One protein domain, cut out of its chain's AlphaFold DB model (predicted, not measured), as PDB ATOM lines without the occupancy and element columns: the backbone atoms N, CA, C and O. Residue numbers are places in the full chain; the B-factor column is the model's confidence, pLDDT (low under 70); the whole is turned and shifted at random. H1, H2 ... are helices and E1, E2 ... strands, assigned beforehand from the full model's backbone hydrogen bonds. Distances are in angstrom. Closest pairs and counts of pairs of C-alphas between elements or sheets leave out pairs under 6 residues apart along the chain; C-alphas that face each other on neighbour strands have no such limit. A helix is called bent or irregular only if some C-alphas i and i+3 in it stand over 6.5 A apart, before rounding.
ATOM      1  N   LEU A  47       7.684  16.453  44.611       90.44
ATOM      2  CA  LEU A  47       8.818  16.888  43.791       90.44
ATOM      3  C   LEU A  47       8.798  16.172  42.435       90.44
ATOM      4  O   LEU A  47       9.049  16.769  41.391       90.44
ATOM      5  N   SER A  48       8.466  14.882  42.454       89.94
ATOM      6  CA  SER A  48       8.244  14.081  41.254       89.94
ATOM      7  C   SER A  48       7.284  12.938  41.551       89.94
ATOM      8  O   SER A  48       7.416  12.273  42.583       89.94
ATOM      9  N   ILE A  49       6.366  12.656  40.632       91.56
ATOM     10  CA  ILE A  49       5.504  11.474  40.700       91.56
ATOM     11  C   ILE A  49       6.144  10.390  39.838       91.56
ATOM     12  O   ILE A  49       6.306  10.561  38.635       91.56
ATOM     13  N   GLU A  50       6.529   9.277  40.458       90.94
ATOM     14  CA  GLU A  50       7.235   8.193  39.775       90.94
ATOM     15  C   GLU A  50       6.273   7.296  39.005       90.94
ATOM     16  O   GLU A  50       6.563   6.884  37.884       90.94
ATOM     17  N   LYS A  51       5.154   6.926  39.639       91.38
ATOM     18  CA  LYS A  51       4.248   5.921  39.087       91.38
ATOM     19  C   LYS A  51       2.872   5.946  39.741       91.38
ATOM     20  O   LYS A  51       2.764   5.944  40.968       91.38
ATOM     21  N   TYR A  52       1.830   5.834  38.925       93.50
ATOM     22  CA  TYR A  52       0.508   5.407  39.368       93.50
ATOM     23  C   TYR A  52       0.449   3.877  39.531       93.50
ATOM     24  O   TYR A  52       1.001   3.118  38.729       93.50
ATOM     25  N   PHE A  53      -0.228   3.395  40.572       94.12
ATOM     26  CA  PHE A  53      -0.459   1.967  40.763       94.12
ATOM     27  C   PHE A  53      -1.925   1.639  41.035       94.12
ATOM     28  O   PHE A  53      -2.650   2.373  41.703       94.12
ATOM     29  N   CYS A  54      -2.317   0.453  40.578       93.38
ATOM     30  CA  CYS A  54      -3.562  -0.201  40.936       93.38
ATOM     31  C   CYS A  54      -3.243  -1.614  41.431       93.38
ATOM     32  O   CYS A  54      -2.562  -2.373  40.740       93.38
ATOM     33  N   LYS A  55      -3.703  -1.966  42.636       93.25
ATOM     34  CA  LYS A  55      -3.524  -3.299  43.230       93.25
ATOM     35  C   LYS A  55      -4.888  -3.945  43.479       93.25
ATOM     36  O   LYS A  55      -5.756  -3.270  44.034       93.25
ATOM     37  N   PRO A  56      -5.089  -5.225  43.127       92.19
ATOM     38  CA  PRO A  56      -6.303  -5.934  43.508       92.19
ATOM     39  C   PRO A  56      -6.399  -6.041  45.035       92.19
ATOM     40  O   PRO A  56      -5.392  -6.143  45.740       92.19
ATOM     41  N   THR A  57      -7.620  -6.000  45.551       91.25
ATOM     42  CA  THR A  57      -7.938  -6.240  46.959       91.25
ATOM     43  C   THR A  57      -9.167  -7.139  47.062       91.25
ATOM     44  O   THR A  57      -9.775  -7.500  46.057       91.25
ATOM     45  N   GLU A  58      -9.511  -7.553  48.277       87.75
ATOM     46  CA  GLU A  58     -10.649  -8.436  48.518       87.75
ATOM     47  C   GLU A  58     -11.946  -7.805  48.005       87.75
ATOM     48  O   GLU A  58     -12.233  -6.647  48.320       87.75
ATOM     49  N   ARG A  59     -12.731  -8.583  47.255       84.31
ATOM     50  CA  ARG A  59     -14.031  -8.162  46.712       84.31
ATOM     51  C   ARG A  59     -15.097  -8.007  47.794       84.31
ATOM     52  O   ARG A  59     -15.906  -7.096  47.706       84.31
ATOM     53  N   GLU A  60     -15.016  -8.807  48.850       83.81
ATOM     54  CA  GLU A  60     -15.976  -8.792  49.956       83.81
ATOM     55  C   GLU A  60     -15.511  -7.906  51.106       83.81
ATOM     56  O   GLU A  60     -14.313  -7.813  51.390       83.81
ATOM     57  N   TRP A  61     -16.440  -7.239  51.791       81.50
ATOM     58  CA  TRP A  61     -16.124  -6.501  53.012       81.50
ATOM     59  C   TRP A  61     -15.614  -7.450  54.102       81.50
ATOM     60  O   TRP A  61     -16.061  -8.588  54.231       81.50
ATOM     61  N   SER A  62     -14.672  -6.978  54.922       83.06
ATOM     62  CA  SER A  62     -14.301  -7.735  56.122       83.06
ATOM     63  C   SER A  62     -15.479  -7.770  57.099       83.06
ATOM     64  O   SER A  62     -16.266  -6.826  57.142       83.06
ATOM     65  N   ALA A  63     -15.562  -8.790  57.958       81.19
ATOM     66  CA  ALA A  63     -16.664  -8.935  58.920       81.19
ATOM     67  C   ALA A  63     -16.913  -7.676  59.780       81.19
ATOM     68  O   ALA A  63     -18.049  -7.338  60.088       81.19
ATOM     69  N   LYS A  64     -15.849  -6.939  60.131       80.12
ATOM     70  CA  LYS A  64     -15.961  -5.670  60.870       80.12
ATOM     71  C   LYS A  64     -16.559  -4.543  60.028       80.12
ATOM     72  O   LYS A  64     -17.313  -3.738  60.553       80.12
ATOM     73  N   GLN A  65     -16.187  -4.456  58.752       78.81
ATOM     74  CA  GLN A  65     -16.717  -3.445  57.834       78.81
ATOM     75  C   GLN A  65     -18.165  -3.752  57.460       78.81
ATOM     76  O   GLN A  65     -18.975  -2.834  57.416       78.81
ATOM     77  N   GLN A  66     -18.483  -5.035  57.274       78.06
ATOM     78  CA  GLN A  66     -19.841  -5.508  57.038       78.06
ATOM     79  C   GLN A  66     -20.760  -5.107  58.198       78.06
ATOM     80  O   GLN A  66     -21.750  -4.435  57.970       78.06
ATOM     81  N   ALA A  67     -20.361  -5.364  59.449       78.69
ATOM     82  CA  ALA A  67     -21.159  -4.982  60.617       78.69
ATOM     83  C   ALA A  67     -21.436  -3.466  60.717       78.69
ATOM     84  O   ALA A  67     -22.491  -3.057  61.198       78.69
ATOM     85  N   VAL A  68     -20.498  -2.620  60.270       77.62
ATOM     86  CA  VAL A  68     -20.707  -1.163  60.204       77.62
ATOM     87  C   VAL A  68     -21.692  -0.803  59.093       77.62
ATOM     88  O   VAL A  68     -22.547   0.052  59.304       77.62
ATOM     89  N   GLN A  69     -21.594  -1.451  57.931       72.25
ATOM     90  CA  GLN A  69     -22.532  -1.256  56.826       72.25
ATOM     91  C   GLN A  69     -23.950  -1.681  57.224       72.25
ATOM     92  O   GLN A  69     -24.883  -0.904  57.042       72.25
ATOM     93  N   ASP A  70     -24.094  -2.843  57.863       74.88
ATOM     94  CA  ASP A  70     -25.375  -3.346  58.361       74.88
ATOM     95  C   ASP A  70     -25.997  -2.355  59.371       74.88
ATOM     96  O   ASP A  70     -27.200  -2.101  59.360       74.88
ATOM     97  N   GLN A  71     -25.176  -1.729  60.227       74.19
ATOM     98  CA  GLN A  71     -25.638  -0.689  61.150       74.19
ATOM     99  C   GLN A  71     -26.125   0.576  60.423       74.19
ATOM    100  O   GLN A  71     -27.097   1.193  60.864       74.19
ATOM    101  N   LEU A  72     -25.459   0.982  59.340       70.56
ATOM    102  CA  LEU A  72     -25.875   2.130  58.529       70.56
ATOM    103  C   LEU A  72     -27.185   1.843  57.787       70.56
ATOM    104  O   LEU A  72     -28.066   2.696  57.771       70.56
ATOM    105  N   GLU A  73     -27.358   0.630  57.260       68.31
ATOM    106  CA  GLU A  73     -28.610   0.199  56.626       68.31
ATOM    107  C   GLU A  73     -29.791   0.225  57.604       68.31
ATOM    108  O   GLU A  73     -30.877   0.686  57.253       68.31
ATOM    109  N   LEU A  74     -29.583  -0.194  58.858       68.44
ATOM    110  CA  LEU A  74     -30.602  -0.068  59.906       68.44
ATOM    111  C   LEU A  74     -30.994   1.392  60.171       68.44
ATOM    112  O   LEU A  74     -32.148   1.656  60.500       68.44
ATOM    113  N   LEU A  75     -30.059   2.335  60.038       66.75
ATOM    114  CA  LEU A  75     -30.322   3.761  60.228       66.75
ATOM    115  C   LEU A  75     -31.104   4.352  59.042       66.75
ATOM    116  O   LEU A  75     -32.055   5.103  59.255       66.75
ATOM    117  N   ASP A  76     -30.783   3.935  57.816       62.09
ATOM    118  CA  ASP A  76     -31.523   4.307  56.602       62.09
ATOM    119  C   ASP A  76     -32.978   3.792  56.626       62.09
ATOM    120  O   ASP A  76     -33.882   4.452  56.111       62.09
ATOM    121  N   LEU A  77     -33.245   2.644  57.270       61.94
ATOM    122  CA  LEU A  77     -34.615   2.154  57.496       61.94
ATOM    123  C   LEU A  77     -35.426   3.051  58.444       61.94
ATOM    124  O   LEU A  77     -36.652   3.103  58.340       61.94
ATOM    125  N   LEU A  78     -34.758   3.743  59.371       65.06
ATOM    126  CA  LEU A  78     -35.393   4.668  60.312       65.06
ATOM    127  C   LEU A  78     -35.603   6.058  59.689       65.06
ATOM    128  O   LEU A  78     -36.561   6.744  60.046       65.06
ATOM    129  N   GLU A  79     -34.759   6.450  58.730       63.75
ATOM    130  CA  GLU A  79     -34.843   7.716  57.996       63.75
ATOM    131  C   GLU A  79     -34.752   7.500  56.467       63.75
ATOM    132  O   GLU A  79     -33.723   7.784  55.851       63.75
ATOM    133  N   PRO A  80     -35.853   7.098  55.796       58.84
ATOM    134  CA  PRO A  80     -35.866   6.691  54.380       58.84
ATOM    135  C   PRO A  80     -35.557   7.814  53.368       58.84
ATOM    136  O   PRO A  80     -35.627   7.608  52.158       58.84
ATOM    137  N   SER A  81     -35.239   9.020  53.842       59.00
ATOM    138  CA  SER A  81     -34.873  10.169  53.009       59.00
ATOM    139  C   SER A  81     -33.408  10.169  52.558       59.00
ATOM    140  O   SER A  81     -33.042  11.000  51.726       59.00
ATOM    141  N   ASN A  82     -32.579   9.244  53.059       52.62
ATOM    142  CA  ASN A  82     -31.160   9.173  52.728       52.62
ATOM    143  C   ASN A  82     -30.795   7.778  52.181       52.62
ATOM    144  O   ASN A  82     -30.649   6.836  52.950       52.62
ATOM    145  N   PRO A  83     -30.677   7.593  50.854       53.00
ATOM    146  CA  PRO A  83     -30.314   6.307  50.272       53.00
ATOM    147  C   PRO A  83     -28.791   6.100  50.358       53.00
ATOM    148  O   PRO A  83     -28.083   6.240  49.360       53.00
ATOM    149  N   MET A  84     -28.261   5.796  51.547       54.03
ATOM    150  CA  MET A  84     -26.864   5.358  51.730       54.03
ATOM    151  C   MET A  84     -26.703   3.828  51.621       54.03
ATOM    152  O   MET A  84     -25.584   3.312  51.642       54.03
ATOM    153  N   SER A  85     -27.806   3.109  51.414       53.41
ATOM    154  CA  SER A  85     -27.976   1.678  51.683       53.41
ATOM    155  C   SER A  85     -27.303   0.683  50.731       53.41
ATOM    156  O   SER A  85     -27.584  -0.507  50.810       53.41
ATOM    157  N   ASN A  86     -26.410   1.095  49.824       61.81
ATOM    158  CA  ASN A  86     -25.678   0.114  49.011       61.81
ATOM    159  C   ASN A  86     -24.276   0.592  48.618       61.81
ATOM    160  O   ASN A  86     -24.000   0.974  47.473       61.81
ATOM    161  N   LEU A  87     -23.368   0.603  49.597       69.56
ATOM    162  CA  LEU A  87     -21.963   0.875  49.332       69.56
ATOM    163  C   LEU A  87     -21.261  -0.399  48.836       69.56
ATOM    164  O   LEU A  87     -20.742  -1.201  49.609       69.56
ATOM    165  N   GLU A  88     -21.196  -0.554  47.515       80.81
ATOM    166  CA  GLU A  88     -20.437  -1.639  46.885       80.81
ATOM    167  C   GLU A  88     -18.929  -1.506  47.169       80.81
ATOM    168  O   GLU A  88     -18.324  -0.450  46.929       80.81
ATOM    169  N   LYS A  89     -18.285  -2.589  47.618       85.50
ATOM    170  CA  LYS A  89     -16.829  -2.618  47.762       85.50
ATOM    171  C   LYS A  89     -16.155  -2.656  46.394       85.50
ATOM    172  O   LYS A  89     -16.494  -3.458  45.532       85.50
ATOM    173  N   ILE A  90     -15.140  -1.817  46.207       88.00
ATOM    174  CA  ILE A  90     -14.317  -1.846  44.996       88.00
ATOM    175  C   ILE A  90     -13.146  -2.815  45.225       88.00
ATOM    176  O   ILE A  90     -12.366  -2.594  46.155       88.00
ATOM    177  N   PRO A  91     -12.966  -3.852  44.383       92.12
ATOM    178  CA  PRO A  91     -11.911  -4.858  44.545       92.12
ATOM    179  C   PRO A  91     -10.523  -4.361  44.099       92.12
ATOM    180  O   PRO A  91      -9.642  -5.154  43.772       92.12
ATOM    181  N   TYR A  92     -10.295  -3.046  44.103       92.75
ATOM    182  CA  TYR A  92      -9.053  -2.417  43.669       92.75
ATOM    183  C   TYR A  92      -8.664  -1.256  44.583       92.75
ATOM    184  O   TYR A  92      -9.511  -0.497  45.052       92.75
ATOM    185  N   LYS A  93      -7.359  -1.109  44.820       93.25
ATOM    186  CA  LYS A  93      -6.752   0.036  45.499       93.25
ATOM    187  C   LYS A  93      -5.901   0.818  44.514       93.25
ATOM    188  O   LYS A  93      -4.960   0.272  43.940       93.25
ATOM    189  N   PHE A  94      -6.216   2.095  44.385       94.56
ATOM    190  CA  PHE A  94      -5.490   3.052  43.561       94.56
ATOM    191  C   PHE A  94      -4.467   3.804  44.411       94.56
ATOM    192  O   PHE A  94      -4.660   3.935  45.621       94.56
ATOM    193  N   GLY A  95      -3.387   4.300  43.816       95.00
ATOM    194  CA  GLY A  95      -2.385   5.070  44.547       95.00
ATOM    195  C   GLY A  95      -1.256   5.611  43.684       95.00
ATOM    196  O   GLY A  95      -1.173   5.319  42.491       95.00
ATOM    197  N   TYR A  96      -0.372   6.378  44.317       95.19
ATOM    198  CA  TYR A  96       0.811   6.954  43.683       95.19
ATOM    199  C   TYR A  96       2.082   6.612  44.454       95.19
ATOM    200  O   TYR A  96       2.096   6.543  45.685       95.19
ATOM    201  N   LYS A  97       3.165   6.442  43.695       94.75
ATOM    202  CA  LYS A  97       4.544   6.513  44.169       94.75
ATOM    203  C   LYS A  97       5.101   7.874  43.799       94.75
ATOM    204  O   LYS A  97       5.062   8.243  42.626       94.75
ATOM    205  N   PHE A  98       5.603   8.610  44.776       93.88
ATOM    206  CA  PHE A  98       6.132   9.952  44.561       93.88
ATOM    207  C   PHE A  98       7.300  10.237  45.501       93.88
ATOM    208  O   PHE A  98       7.465   9.572  46.520       93.88
ATOM    209  N   THR A  99       8.098  11.234  45.143       93.12
ATOM    210  CA  THR A  99       9.153  11.794  45.990       93.12
ATOM    211  C   THR A  99       8.674  13.136  46.536       93.12
ATOM    212  O   THR A  99       8.112  13.934  45.782       93.12
ATOM    213  N   ASP A 100       8.826  13.366  47.839       91.12
ATOM    214  CA  ASP A 100       8.472  14.634  48.488       91.12
ATOM    215  C   ASP A 100       9.580  15.700  48.350       91.12
ATOM    216  O   ASP A 100      10.594  15.486  47.684       91.12
ATOM    217  N   CYS A 101       9.376  16.871  48.957       88.56
ATOM    218  CA  CYS A 101      10.349  17.967  48.955       88.56
ATOM    219  C   CYS A 101      11.652  17.646  49.710       88.56
ATOM    220  O   CYS A 101      12.678  18.250  49.408       88.56
ATOM    221  N   ASP A 102      11.636  16.671  50.623       88.38
ATOM    222  CA  ASP A 102      12.815  16.219  51.370       88.38
ATOM    223  C   ASP A 102      13.605  15.143  50.599       88.38
ATOM    224  O   ASP A 102      14.612  14.625  51.089       88.38
ATOM    225  N   GLY A 103      13.158  14.774  49.392       89.81
ATOM    226  CA  GLY A 103      13.764  13.716  48.587       89.81
ATOM    227  C   GLY A 103      13.398  12.301  49.052       89.81
ATOM    228  O   GLY A 103      14.025  11.330  48.618       89.81
ATOM    229  N   ILE A 104      12.395  12.152  49.921       92.12
ATOM    230  CA  ILE A 104      11.949  10.863  50.450       92.12
ATOM    231  C   ILE A 104      10.865  10.284  49.543       92.12
ATOM    232  O   ILE A 104       9.914  10.958  49.146       92.12
ATOM    233  N   LYS A 105      10.996   8.992  49.233       94.38
ATOM    234  CA  LYS A 105      10.021   8.246  48.434       94.38
ATOM    235  C   LYS A 105       8.870   7.745  49.296       94.38
ATOM    236  O   LYS A 105       9.091   7.084  50.308       94.38
ATOM    237  N   HIS A 106       7.651   7.963  48.821       93.81
ATOM    238  CA  HIS A 106       6.413   7.527  49.459       93.81
ATOM    239  C   HIS A 106       5.554   6.713  48.497       93.81
ATOM    240  O   HIS A 106       5.547   6.942  47.288       93.81
ATOM    241  N   GLU A 107       4.800   5.765  49.050       95.06
ATOM    242  CA  GLU A 107       3.796   4.979  48.334       95.06
ATOM    243  C   GLU A 107       2.476   5.062  49.101       95.06
ATOM    244  O   GLU A 107       2.301   4.376  50.108       95.06
ATOM    245  N   TYR A 108       1.549   5.899  48.631       95.00
ATOM    246  CA  TYR A 108       0.266   6.131  49.301       95.00
ATOM    247  C   TYR A 108      -0.911   5.691  48.436       95.00
ATOM    248  O   TYR A 108      -0.962   5.940  47.230       95.00
ATOM    249  N   SER A 109      -1.888   5.050  49.079       94.38
ATOM    250  CA  SER A 109      -3.168   4.715  48.459       94.38
ATOM    251  C   SER A 109      -4.110   5.914  48.460       94.38
ATOM    252  O   SER A 109      -4.168   6.654  49.442       94.38
ATOM    253  N   ILE A 110      -4.888   6.048  47.392       94.38
ATOM    254  CA  ILE A 110      -5.977   7.008  47.254       94.38
ATOM    255  C   ILE A 110      -7.227   6.429  47.912       94.38
ATOM    256  O   ILE A 110      -7.642   5.302  47.648       94.38
ATOM    257  N   SER A 111      -7.831   7.210  48.790       91.25
ATOM    258  CA  SER A 111      -9.105   6.944  49.451       91.25
ATOM    259  C   SER A 111     -10.009   8.147  49.276       91.25
ATOM    260  O   SER A 111     -10.481   8.759  50.228       91.25
ATOM    261  N   ASP A 112     -10.200   8.468  48.006       89.56
ATOM    262  CA  ASP A 112     -11.066   9.519  47.520       89.56
ATOM    263  C   ASP A 112     -12.281   8.862  46.856       89.56
ATOM    264  O   ASP A 112     -12.149   8.028  45.948       89.56
ATOM    265  N   TRP A 113     -13.472   9.219  47.335       87.75
ATOM    266  CA  TRP A 113     -14.733   8.728  46.793       87.75
ATOM    267  C   TRP A 113     -14.910   9.102  45.319       87.75
ATOM    268  O   TRP A 113     -15.517   8.334  44.575       87.75
ATOM    269  N   GLU A 114     -14.355  10.226  44.864       90.56
ATOM    270  CA  GLU A 114     -14.471  10.656  43.472       90.56
ATOM    271  C   GLU A 114     -13.839   9.636  42.516       90.56
ATOM    272  O   GLU A 114     -14.438   9.273  41.501       90.56
ATOM    273  N   ILE A 115     -12.677   9.085  42.876       91.25
ATOM    274  CA  ILE A 115     -11.993   8.061  42.075       91.25
ATOM    275  C   ILE A 115     -12.761   6.740  42.104       91.25
ATOM    276  O   ILE A 115     -12.915   6.072  41.079       91.25
ATOM    277  N   MET A 116     -13.310   6.388  43.265       90.94
ATOM    278  CA  MET A 116     -14.169   5.215  43.420       90.94
ATOM    279  C   MET A 116     -15.433   5.319  42.552       90.94
ATOM    280  O   MET A 116     -15.824   4.360  41.887       90.94
ATOM    281  N   GLN A 117     -16.051   6.497  42.501       91.25
ATOM    282  CA  GLN A 117     -17.199   6.770  41.638       91.25
ATOM    283  C   GLN A 117     -16.839   6.814  40.161       91.25
ATOM    284  O   GLN A 117     -17.616   6.333  39.339       91.25
ATOM    285  N   LEU A 118     -15.682   7.375  39.806       92.50
ATOM    286  CA  LEU A 118     -15.186   7.364  38.435       92.50
ATOM    287  C   LEU A 118     -15.064   5.925  37.931       92.50
ATOM    288  O   LEU A 118     -15.605   5.604  36.875       92.50
ATOM    289  N   TYR A 119     -14.442   5.051  38.724       93.94
ATOM    290  CA  TYR A 119     -14.345   3.627  38.420       93.94
ATOM    291  C   TYR A 119     -15.726   2.993  38.189       93.94
ATOM    292  O   TYR A 119     -15.945   2.380  37.142       93.94
ATOM    293  N   ARG A 120     -16.680   3.196  39.111       91.69
ATOM    294  CA  ARG A 120     -18.055   2.673  38.980       91.69
ATOM    295  C   ARG A 120     -18.717   3.164  37.693       91.69
ATOM    296  O   ARG A 120     -19.176   2.359  36.892       91.69
ATOM    297  N   LYS A 121     -18.664   4.472  37.424       92.69
ATOM    298  CA  LYS A 121     -19.207   5.071  36.195       92.69
ATOM    299  C   LYS A 121     -18.577   4.485  34.932       92.69
ATOM    300  O   LYS A 121     -19.292   4.248  33.962       92.69
ATOM    301  N   CYS A 122     -17.264   4.266  34.916       93.44
ATOM    302  CA  CYS A 122     -16.573   3.675  33.771       93.44
ATOM    303  C   CYS A 122     -16.969   2.208  33.558       93.44
ATOM    304  O   CYS A 122     -17.233   1.823  32.419       93.44
ATOM    305  N   ARG A 123     -17.080   1.422  34.636       93.56
ATOM    306  CA  ARG A 123     -17.533   0.022  34.602       93.56
ATOM    307  C   ARG A 123     -18.983  -0.096  34.135       93.56
ATOM    308  O   ARG A 123     -19.324  -0.995  33.366       93.56
ATOM    309  N   ASP A 124     -19.845   0.801  34.598       91.44
ATOM    310  CA  ASP A 124     -21.283   0.779  34.315       91.44
ATOM    311  C   ASP A 124     -21.611   1.261  32.899       91.44
ATOM    312  O   ASP A 124     -22.571   0.792  32.300       91.44
ATOM    313  N   LYS A 125     -20.766   2.124  32.323       93.25
ATOM    314  CA  LYS A 125     -20.847   2.557  30.917       93.25
ATOM    315  C   LYS A 125     -20.089   1.658  29.938       93.25
ATOM    316  O   LYS A 125     -20.003   1.990  28.758       93.25
ATOM    317  N   SER A 126     -19.455   0.594  30.415       93.62
ATOM    318  CA  SER A 126     -18.686  -0.298  29.555       93.62
ATOM    319  C   SER A 126     -19.618  -1.118  28.657       93.62
ATOM    320  O   SER A 126     -20.670  -1.566  29.101       93.62
ATOM    321  N   ASN A 127     -19.224  -1.326  27.399       92.00
ATOM    322  CA  ASN A 127     -20.025  -2.062  26.411       92.00
ATOM    323  C   ASN A 127     -19.847  -3.588  26.503       92.00
ATOM    324  O   ASN A 127     -20.471  -4.323  25.741       92.00
ATOM    325  N   PHE A 128     -18.967  -4.070  27.382       92.88
ATOM    326  CA  PHE A 128     -18.739  -5.499  27.573       92.88
ATOM    327  C   PHE A 128     -19.842  -6.130  28.427       92.88
ATOM    328  O   PHE A 128     -20.369  -5.498  29.341       92.88
ATOM    329  N   THR A 129     -20.154  -7.398  28.163       89.62
ATOM    330  CA  THR A 129     -21.151  -8.159  28.932       89.62
ATOM    331  C   THR A 129     -20.541  -8.768  30.195       89.62
ATOM    332  O   THR A 129     -21.154  -8.733  31.262       89.62
ATOM    333  N   ASP A 130     -19.311  -9.281  30.098       93.50
ATOM    334  CA  ASP A 130     -18.623  -9.955  31.200       93.50
ATOM    335  C   ASP A 130     -18.077  -8.958  32.224       93.50
ATOM    336  O   ASP A 130     -17.427  -7.970  31.869       93.50
ATOM    337  N   LEU A 131     -18.285  -9.242  33.513       88.81
ATOM    338  CA  LEU A 131     -17.866  -8.352  34.598       88.81
ATOM    339  C   LEU A 131     -16.356  -8.087  34.579       88.81
ATOM    340  O   LEU A 131     -15.947  -6.937  34.658       88.81
ATOM    341  N   GLU A 132     -15.531  -9.119  34.398       90.31
ATOM    342  CA  GLU A 132     -14.069  -8.974  34.372       90.31
ATOM    343  C   GLU A 132     -13.602  -8.030  33.249       90.31
ATOM    344  O   GLU A 132     -12.730  -7.185  33.456       90.31
ATOM    345  N   SER A 133     -14.214  -8.129  32.067       92.88
ATOM    346  CA  SER A 133     -13.910  -7.261  30.926       92.88
ATOM    347  C   SER A 133     -14.333  -5.814  31.190       92.88
ATOM    348  O   SER A 133     -13.577  -4.890  30.890       92.88
ATOM    349  N   ARG A 134     -15.497  -5.606  31.821       92.69
ATOM    350  CA  ARG A 134     -15.966  -4.272  32.239       92.69
ATOM    351  C   ARG A 134     -15.049  -3.644  33.288       92.69
ATOM    352  O   ARG A 134     -14.778  -2.448  33.221       92.69
ATOM    353  N   GLU A 135     -14.573  -4.435  34.249       93.50
ATOM    354  CA  GLU A 135     -13.634  -3.981  35.281       93.50
ATOM    355  C   GLU A 135     -12.287  -3.594  34.654       93.50
ATOM    356  O   GLU A 135     -11.788  -2.505  34.929       93.50
ATOM    357  N   LYS A 136     -11.732  -4.408  33.743       93.56
ATOM    358  CA  LYS A 136     -10.488  -4.081  33.018       93.56
ATOM    359  C   LYS A 136     -10.602  -2.794  32.199       93.56
ATOM    360  O   LYS A 136      -9.721  -1.944  32.284       93.56
ATOM    361  N   ASP A 137     -11.694  -2.626  31.455       94.19
ATOM    362  CA  ASP A 137     -11.976  -1.398  30.701       94.19
ATOM    363  C   ASP A 137     -12.094  -0.173  31.627       94.19
ATOM    364  O   ASP A 137     -11.550   0.896  31.344       94.19
ATOM    365  N   ALA A 138     -12.746  -0.329  32.782       94.44
ATOM    366  CA  ALA A 138     -12.841   0.734  33.776       94.44
ATOM    367  C   ALA A 138     -11.482   1.105  34.383       94.44
ATOM    368  O   ALA A 138     -11.184   2.290  34.523       94.44
ATOM    369  N   LEU A 139     -10.653   0.112  34.716       94.25
ATOM    370  CA  LEU A 139      -9.305   0.327  35.241       94.25
ATOM    371  C   LEU A 139      -8.428   1.090  34.251       94.25
ATOM    372  O   LEU A 139      -7.716   2.003  34.662       94.25
ATOM    373  N   GLU A 140      -8.512   0.759  32.964       94.38
ATOM    374  CA  GLU A 140      -7.748   1.445  31.923       94.38
ATOM    375  C   GLU A 140      -8.204   2.902  31.756       94.38
ATOM    376  O   GLU A 140      -7.375   3.808  31.727       94.38
ATOM    377  N   LYS A 141      -9.515   3.168  31.767       93.75
ATOM    378  CA  LYS A 141     -10.050   4.544  31.733       93.75
ATOM    379  C   LYS A 141      -9.641   5.368  32.956       93.75
ATOM    380  O   LYS A 141      -9.317   6.549  32.830       93.75
ATOM    381  N   VAL A 142      -9.646   4.759  34.142       93.62
ATOM    382  CA  VAL A 142      -9.175   5.411  35.374       93.62
ATOM    383  C   VAL A 142      -7.674   5.683  35.291       93.62
ATOM    384  O   VAL A 142      -7.252   6.789  35.627       93.62
ATOM    385  N   ARG A 143      -6.878   4.726  34.793       92.88
ATOM    386  CA  ARG A 143      -5.438   4.900  34.559       92.88
ATOM    387  C   ARG A 143      -5.182   6.075  33.620       92.88
ATOM    388  O   ARG A 143      -4.450   6.974  33.999       92.88
ATOM    389  N   GLN A 144      -5.846   6.135  32.468       91.12
ATOM    390  CA  GLN A 144      -5.704   7.246  31.517       91.12
ATOM    391  C   GLN A 144      -6.006   8.606  32.161       91.12
ATOM    392  O   GLN A 144      -5.310   9.592  31.933       91.12
ATOM    393  N   LYS A 145      -7.022   8.677  33.027       89.44
ATOM    394  CA  LYS A 145      -7.351   9.924  33.723       89.44
ATOM    395  C   LYS A 145      -6.298  10.311  34.768       89.44
ATOM    396  O   LYS A 145      -5.919  11.476  34.850       89.44
ATOM    397  N   LEU A 146      -5.867   9.354  35.587       87.75
ATOM    398  CA  LEU A 146      -4.993   9.590  36.739       87.75
ATOM    399  C   LEU A 146      -3.508   9.664  36.385       87.75
ATOM    400  O   LEU A 146      -2.750  10.352  37.063       87.75
ATOM    401  N   GLU A 147      -3.084   8.946  35.359       87.00
ATOM    402  CA  GLU A 147      -1.712   8.929  34.871       87.00
ATOM    403  C   GLU A 147      -1.585   9.935  33.731       87.00
ATOM    404  O   GLU A 147      -0.977  10.987  33.915       87.00
ATOM    405  N   ASP A 148      -2.257   9.688  32.604       81.94
ATOM    406  CA  ASP A 148      -2.029  10.463  31.384       81.94
ATOM    407  C   ASP A 148      -2.467  11.931  31.554       81.94
ATOM    408  O   ASP A 148      -1.685  12.841  31.288       81.94
ATOM    409  N   SER A 149      -3.675  12.189  32.079       80.12
ATOM    410  CA  SER A 149      -4.143  13.574  32.269       80.12
ATOM    411  C   SER A 149      -3.551  14.263  33.500       80.12
ATOM    412  O   SER A 149      -3.249  15.449  33.445       80.12
ATOM    413  N   PHE A 150      -3.452  13.586  34.647       82.69
ATOM    414  CA  PHE A 150      -3.080  14.266  35.895       82.69
ATOM    415  C   PHE A 150      -1.575  14.317  36.148       82.69
ATOM    416  O   PHE A 150      -1.108  15.350  36.619       82.69
ATOM    417  N   MET A 151      -0.813  13.261  35.846       80.50
ATOM    418  CA  MET A 151       0.630  13.269  36.122       80.50
ATOM    419  C   MET A 151       1.408  14.130  35.127       80.50
ATOM    420  O   MET A 151       2.387  14.756  35.522       80.50
ATOM    421  N   TYR A 152       0.995  14.162  33.855       74.56
ATOM    422  CA  TYR A 152       1.767  14.835  32.805       74.56
ATOM    423  C   TYR A 152       1.250  16.227  32.437       74.56
ATOM    424  O   TYR A 152       2.043  17.080  32.046       74.56
ATOM    425  N   GLU A 153      -0.056  16.486  32.556       75.25
ATOM    426  CA  GLU A 153      -0.647  17.740  32.062       75.25
ATOM    427  C   GLU A 153      -1.021  18.740  33.165       75.25
ATOM    428  O   GLU A 153      -1.395  19.878  32.860       75.25
ATOM    429  N   LYS A 154      -0.986  18.336  34.443       80.44
ATOM    430  CA  LYS A 154      -1.484  19.142  35.568       80.44
ATOM    431  C   LYS A 154      -0.442  19.317  36.665       80.44
ATOM    432  O   LYS A 154       0.403  18.460  36.887       80.44
ATOM    433  N   ASP A 155      -0.564  20.421  37.398       84.44
ATOM    434  CA  ASP A 155       0.216  20.661  38.613       84.44
ATOM    435  C   ASP A 155      -0.416  19.904  39.793       84.44
ATOM    436  O   ASP A 155      -1.174  20.464  40.587       84.44
ATOM    437  N   LEU A 156      -0.204  18.589  39.844       88.75
ATOM    438  CA  LEU A 156      -0.901  17.711  40.779       88.75
ATOM    439  C   LEU A 156      -0.375  17.863  42.212       88.75
ATOM    440  O   LEU A 156       0.804  17.668  42.486       88.75
ATOM    441  N   HIS A 157      -1.286  18.148  43.132       90.94
ATOM    442  CA  HIS A 157      -1.075  18.190  44.571       90.94
ATOM    443  C   HIS A 157      -1.924  17.116  45.251       90.94
ATOM    444  O   HIS A 157      -3.030  16.781  44.814       90.94
ATOM    445  N   PHE A 158      -1.423  16.607  46.368       92.69
ATOM    446  CA  PHE A 158      -2.077  15.594  47.177       92.69
ATOM    447  C   PHE A 158      -2.539  16.194  48.495       92.69
ATOM    448  O   PHE A 158      -1.738  16.714  49.270       92.69
ATOM    449  N   ILE A 159      -3.833  16.073  48.778       92.38
ATOM    450  CA  ILE A 159      -4.329  16.208  50.142       92.38
ATOM    451  C   ILE A 159      -4.118  14.851  50.802       92.38
ATOM    452  O   ILE A 159      -4.744  13.860  50.415       92.38
ATOM    453  N   ILE A 160      -3.230  14.800  51.788       92.75
ATOM    454  CA  ILE A 160      -2.956  13.592  52.557       92.75
ATOM    455  C   ILE A 160      -3.562  13.690  53.949       92.75
ATOM    456  O   ILE A 160      -3.597  14.765  54.549       92.75
ATOM    457  N   GLY A 161      -4.004  12.556  54.475       90.19
ATOM    458  CA  GLY A 161      -4.508  12.441  55.834       90.19
ATOM    459  C   GLY A 161      -4.067  11.147  56.502       90.19
ATOM    460  O   GLY A 161      -3.672  10.199  55.825       90.19
ATOM    461  N   ASN A 162      -4.127  11.104  57.828       89.44
ATOM    462  CA  ASN A 162      -3.923   9.889  58.610       89.44
ATOM    463  C   ASN A 162      -5.182   9.532  59.409       89.44
ATOM    464  O   ASN A 162      -6.095  10.338  59.600       89.44
ATOM    465  N   LEU A 163      -5.238   8.290  59.881       83.81
ATOM    466  CA  LEU A 163      -6.269   7.858  60.817       83.81
ATOM    467  C   LEU A 163      -5.768   8.063  62.246       83.81
ATOM    468  O   LEU A 163      -4.600   7.816  62.533       83.81
ATOM    469  N   LYS A 164      -6.667   8.407  63.177       77.44
ATOM    470  CA  LYS A 164      -6.330   8.607  64.602       77.44
ATOM    471  C   LYS A 164      -5.540   7.435  65.203       77.44
ATOM    472  O   LYS A 164      -4.597   7.650  65.956       77.44
ATOM    473  N   ASN A 165      -5.906   6.204  64.844       75.19
ATOM    474  CA  ASN A 165      -5.264   4.984  65.346       75.19
ATOM    475  C   ASN A 165      -3.984   4.605  64.574       75.19
ATOM    476  O   ASN A 165      -3.278   3.686  64.976       75.19
ATOM    477  N   HIS A 166      -3.675   5.309  63.483       78.38
ATOM    478  CA  HIS A 166      -2.509   5.093  62.626       78.38
ATOM    479  C   HIS A 166      -1.873   6.437  62.235       78.38
ATOM    480  O   HIS A 166      -1.675   6.717  61.057       78.38
ATOM    481  N   ALA A 167      -1.534   7.268  63.226       74.69
ATOM    482  CA  ALA A 167      -1.013   8.624  63.008       74.69
ATOM    483  C   ALA A 167       0.296   8.681  62.187       74.69
ATOM    484  O   ALA A 167       0.623   9.716  61.613       74.69
ATOM    485  N   ASN A 168       1.022   7.563  62.101       78.25
ATOM    486  CA  ASN A 168       2.276   7.447  61.353       78.25
ATOM    487  C   ASN A 168       2.077   6.967  59.904       78.25
ATOM    488  O   ASN A 168       3.058   6.767  59.195       78.25
ATOM    489  N   SER A 169       0.836   6.711  59.479       84.56
ATOM    490  CA  SER A 169       0.516   6.234  58.133       84.56
ATOM    491  C   SER A 169      -0.417   7.217  57.449       84.56
ATOM    492  O   SER A 169      -1.528   7.462  57.926       84.56
ATOM    493  N   PHE A 170       0.038   7.765  56.329       91.00
ATOM    494  CA  PHE A 170      -0.741   8.685  55.519       91.00
ATOM    495  C   PHE A 170      -1.347   7.982  54.306       91.00
ATOM    496  O   PHE A 170      -0.818   7.006  53.775       91.00
ATOM    497  N   MET A 171      -2.475   8.514  53.860       93.50
ATOM    498  CA  MET A 171      -3.172   8.132  52.642       93.50
ATOM    499  C   MET A 171      -3.588   9.394  51.897       93.50
ATOM    500  O   MET A 171      -3.815  10.438  52.510       93.50
ATOM    501  N   ILE A 172      -3.696   9.302  50.577       93.94
ATOM    502  CA  ILE A 172      -4.198  10.406  49.761       93.94
ATOM    503  C   ILE A 172      -5.716  10.398  49.903       93.94
ATOM    504  O   ILE A 172      -6.355   9.403  49.574       93.94
ATOM    505  N   ILE A 173      -6.298  11.480  50.402       93.06
ATOM    506  CA  ILE A 173      -7.753  11.607  50.558       93.06
ATOM    507  C   ILE A 173      -8.379  12.510  49.494       93.06
ATOM    508  O   ILE A 173      -9.596  12.535  49.363       93.06
ATOM    509  N   GLY A 174      -7.552  13.246  48.750       91.38
ATOM    510  CA  GLY A 174      -8.005  14.111  47.671       91.38
ATOM    511  C   GLY A 174      -6.874  14.505  46.731       91.38
ATOM    512  O   GLY A 174      -5.712  14.617  47.140       91.38
ATOM    513  N   LEU A 175      -7.228  14.725  45.469       91.69
ATOM    514  CA  LEU A 175      -6.334  15.226  44.428       91.69
ATOM    515  C   LEU A 175      -6.707  16.670  44.087       91.69
ATOM    516  O   LEU A 175      -7.863  16.968  43.801       91.69
ATOM    517  N   VAL A 176      -5.727  17.571  44.092       89.50
ATOM    518  CA  VAL A 176      -5.923  18.986  43.754       89.50
ATOM    519  C   VAL A 176      -5.008  19.336  42.597       89.50
ATOM    520  O   VAL A 176      -3.816  19.074  42.644       89.50
ATOM    521  N   TYR A 177      -5.556  19.928  41.545       87.81
ATOM    522  CA  TYR A 177      -4.808  20.260  40.337       87.81
ATOM    523  C   TYR A 177      -5.182  21.676  39.879       87.81
ATOM    524  O   TYR A 177      -6.069  21.842  39.038       87.81
TER     525      TYR A 177
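This is residues 47 to 177 of the 191 residues of an uncharacterized protein of Nostoc sp. ATCC 43529 (UniProt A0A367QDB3). A small three-stranded sheet, E1, E2 and E3, is a wall with one bare face; over its other face lie H3, running along E1 and E2, and the hairpin E4 and E5, crossing near E3, with H2 between H3 and E5 toward one end. H1 lies away from this body as an arm, joined to E2 by a long link, and residues 62 to 68 stand free. The printed part has 131 residues, with three named helices and five named strands in the order E1 H1 E2 E3 H2 H3 E4 E5, and its class is mixed, helices and strands. Both sheets, E1 - E2 - E3 and E4 - E5, are antiparallel. The whole is only just compact, close to loose, with a radius of gyration of the C-alphas of 16.9 A and spans of 50 by 42 by 26 A.

E1, residues 48 to 56, begins at C-alpha 48 (8.244, 14.081, 41.254) and is 24.8 A long. H1, residues 63 to 78, is 23.2 A long and ends at C-alpha 78 (-35.393, 4.668, 60.312). E2, residues 92 to 99, is 23.2 A long, and E3 is residues 105 to 109. H2 is residues 113 to 124, 16.2 A. H3, residues 131 to 153, is 31.4 A and neither bent nor irregular, but only just: C-alphas 148 and 151 are 6.1 A apart. E4, residues 157 to 163, is 19.9 A. E5, residues 166 to 176, is 23.7 A, bends by 72 degrees at residue 169 and ends at C-alpha 176 (-5.923, 18.986, 43.754).

E1 and E2 are antiparallel at 161 degrees, with N 53 and O 95 at 2.9 A. The hairpin E2 and E3 has N 106 and O 98 at 2.8 A. H3 is on this sheet, in two layers, a helix on one face of a sheet, at a height over the sheet of 9.6 A; it runs along the strands, at 9 degrees to E1 on the local plane. The closest C-alphas of E1 and H3, Tyr 52 and Glu 147, are 6.1 A apart. H2 only grazes the sheet, with residues 115 to 119. It touches H3 residues 134 to 142 alone, at a steep tilt of 47 degrees, opposite ways; the closest C-alphas, Cys 122 and Ala 138, are 4.8 A apart. The hairpin E4 and E5 has N 159 and O 174 at 2.9 A. The two sheets form a sandwich, two sheets face to face, their strands at 77 degrees; the closest C-alphas of E3 and E5, Tyr 108 and Met 171, are 5.2 A apart. H1 is apart from H2 and H3. In H2 every O i to N i+4 pair is within hydrogen-bond range; in H1 11 of 12 are, in H3 16 of 19.

The C-alphas farthest apart, Leu 78 and Gly 103, are 51.3 A apart. The printed part has no cut, and the link H1 to E2 is long. Mean pLDDT of the printed part is 85.5; residues 73 to 87 are under 70.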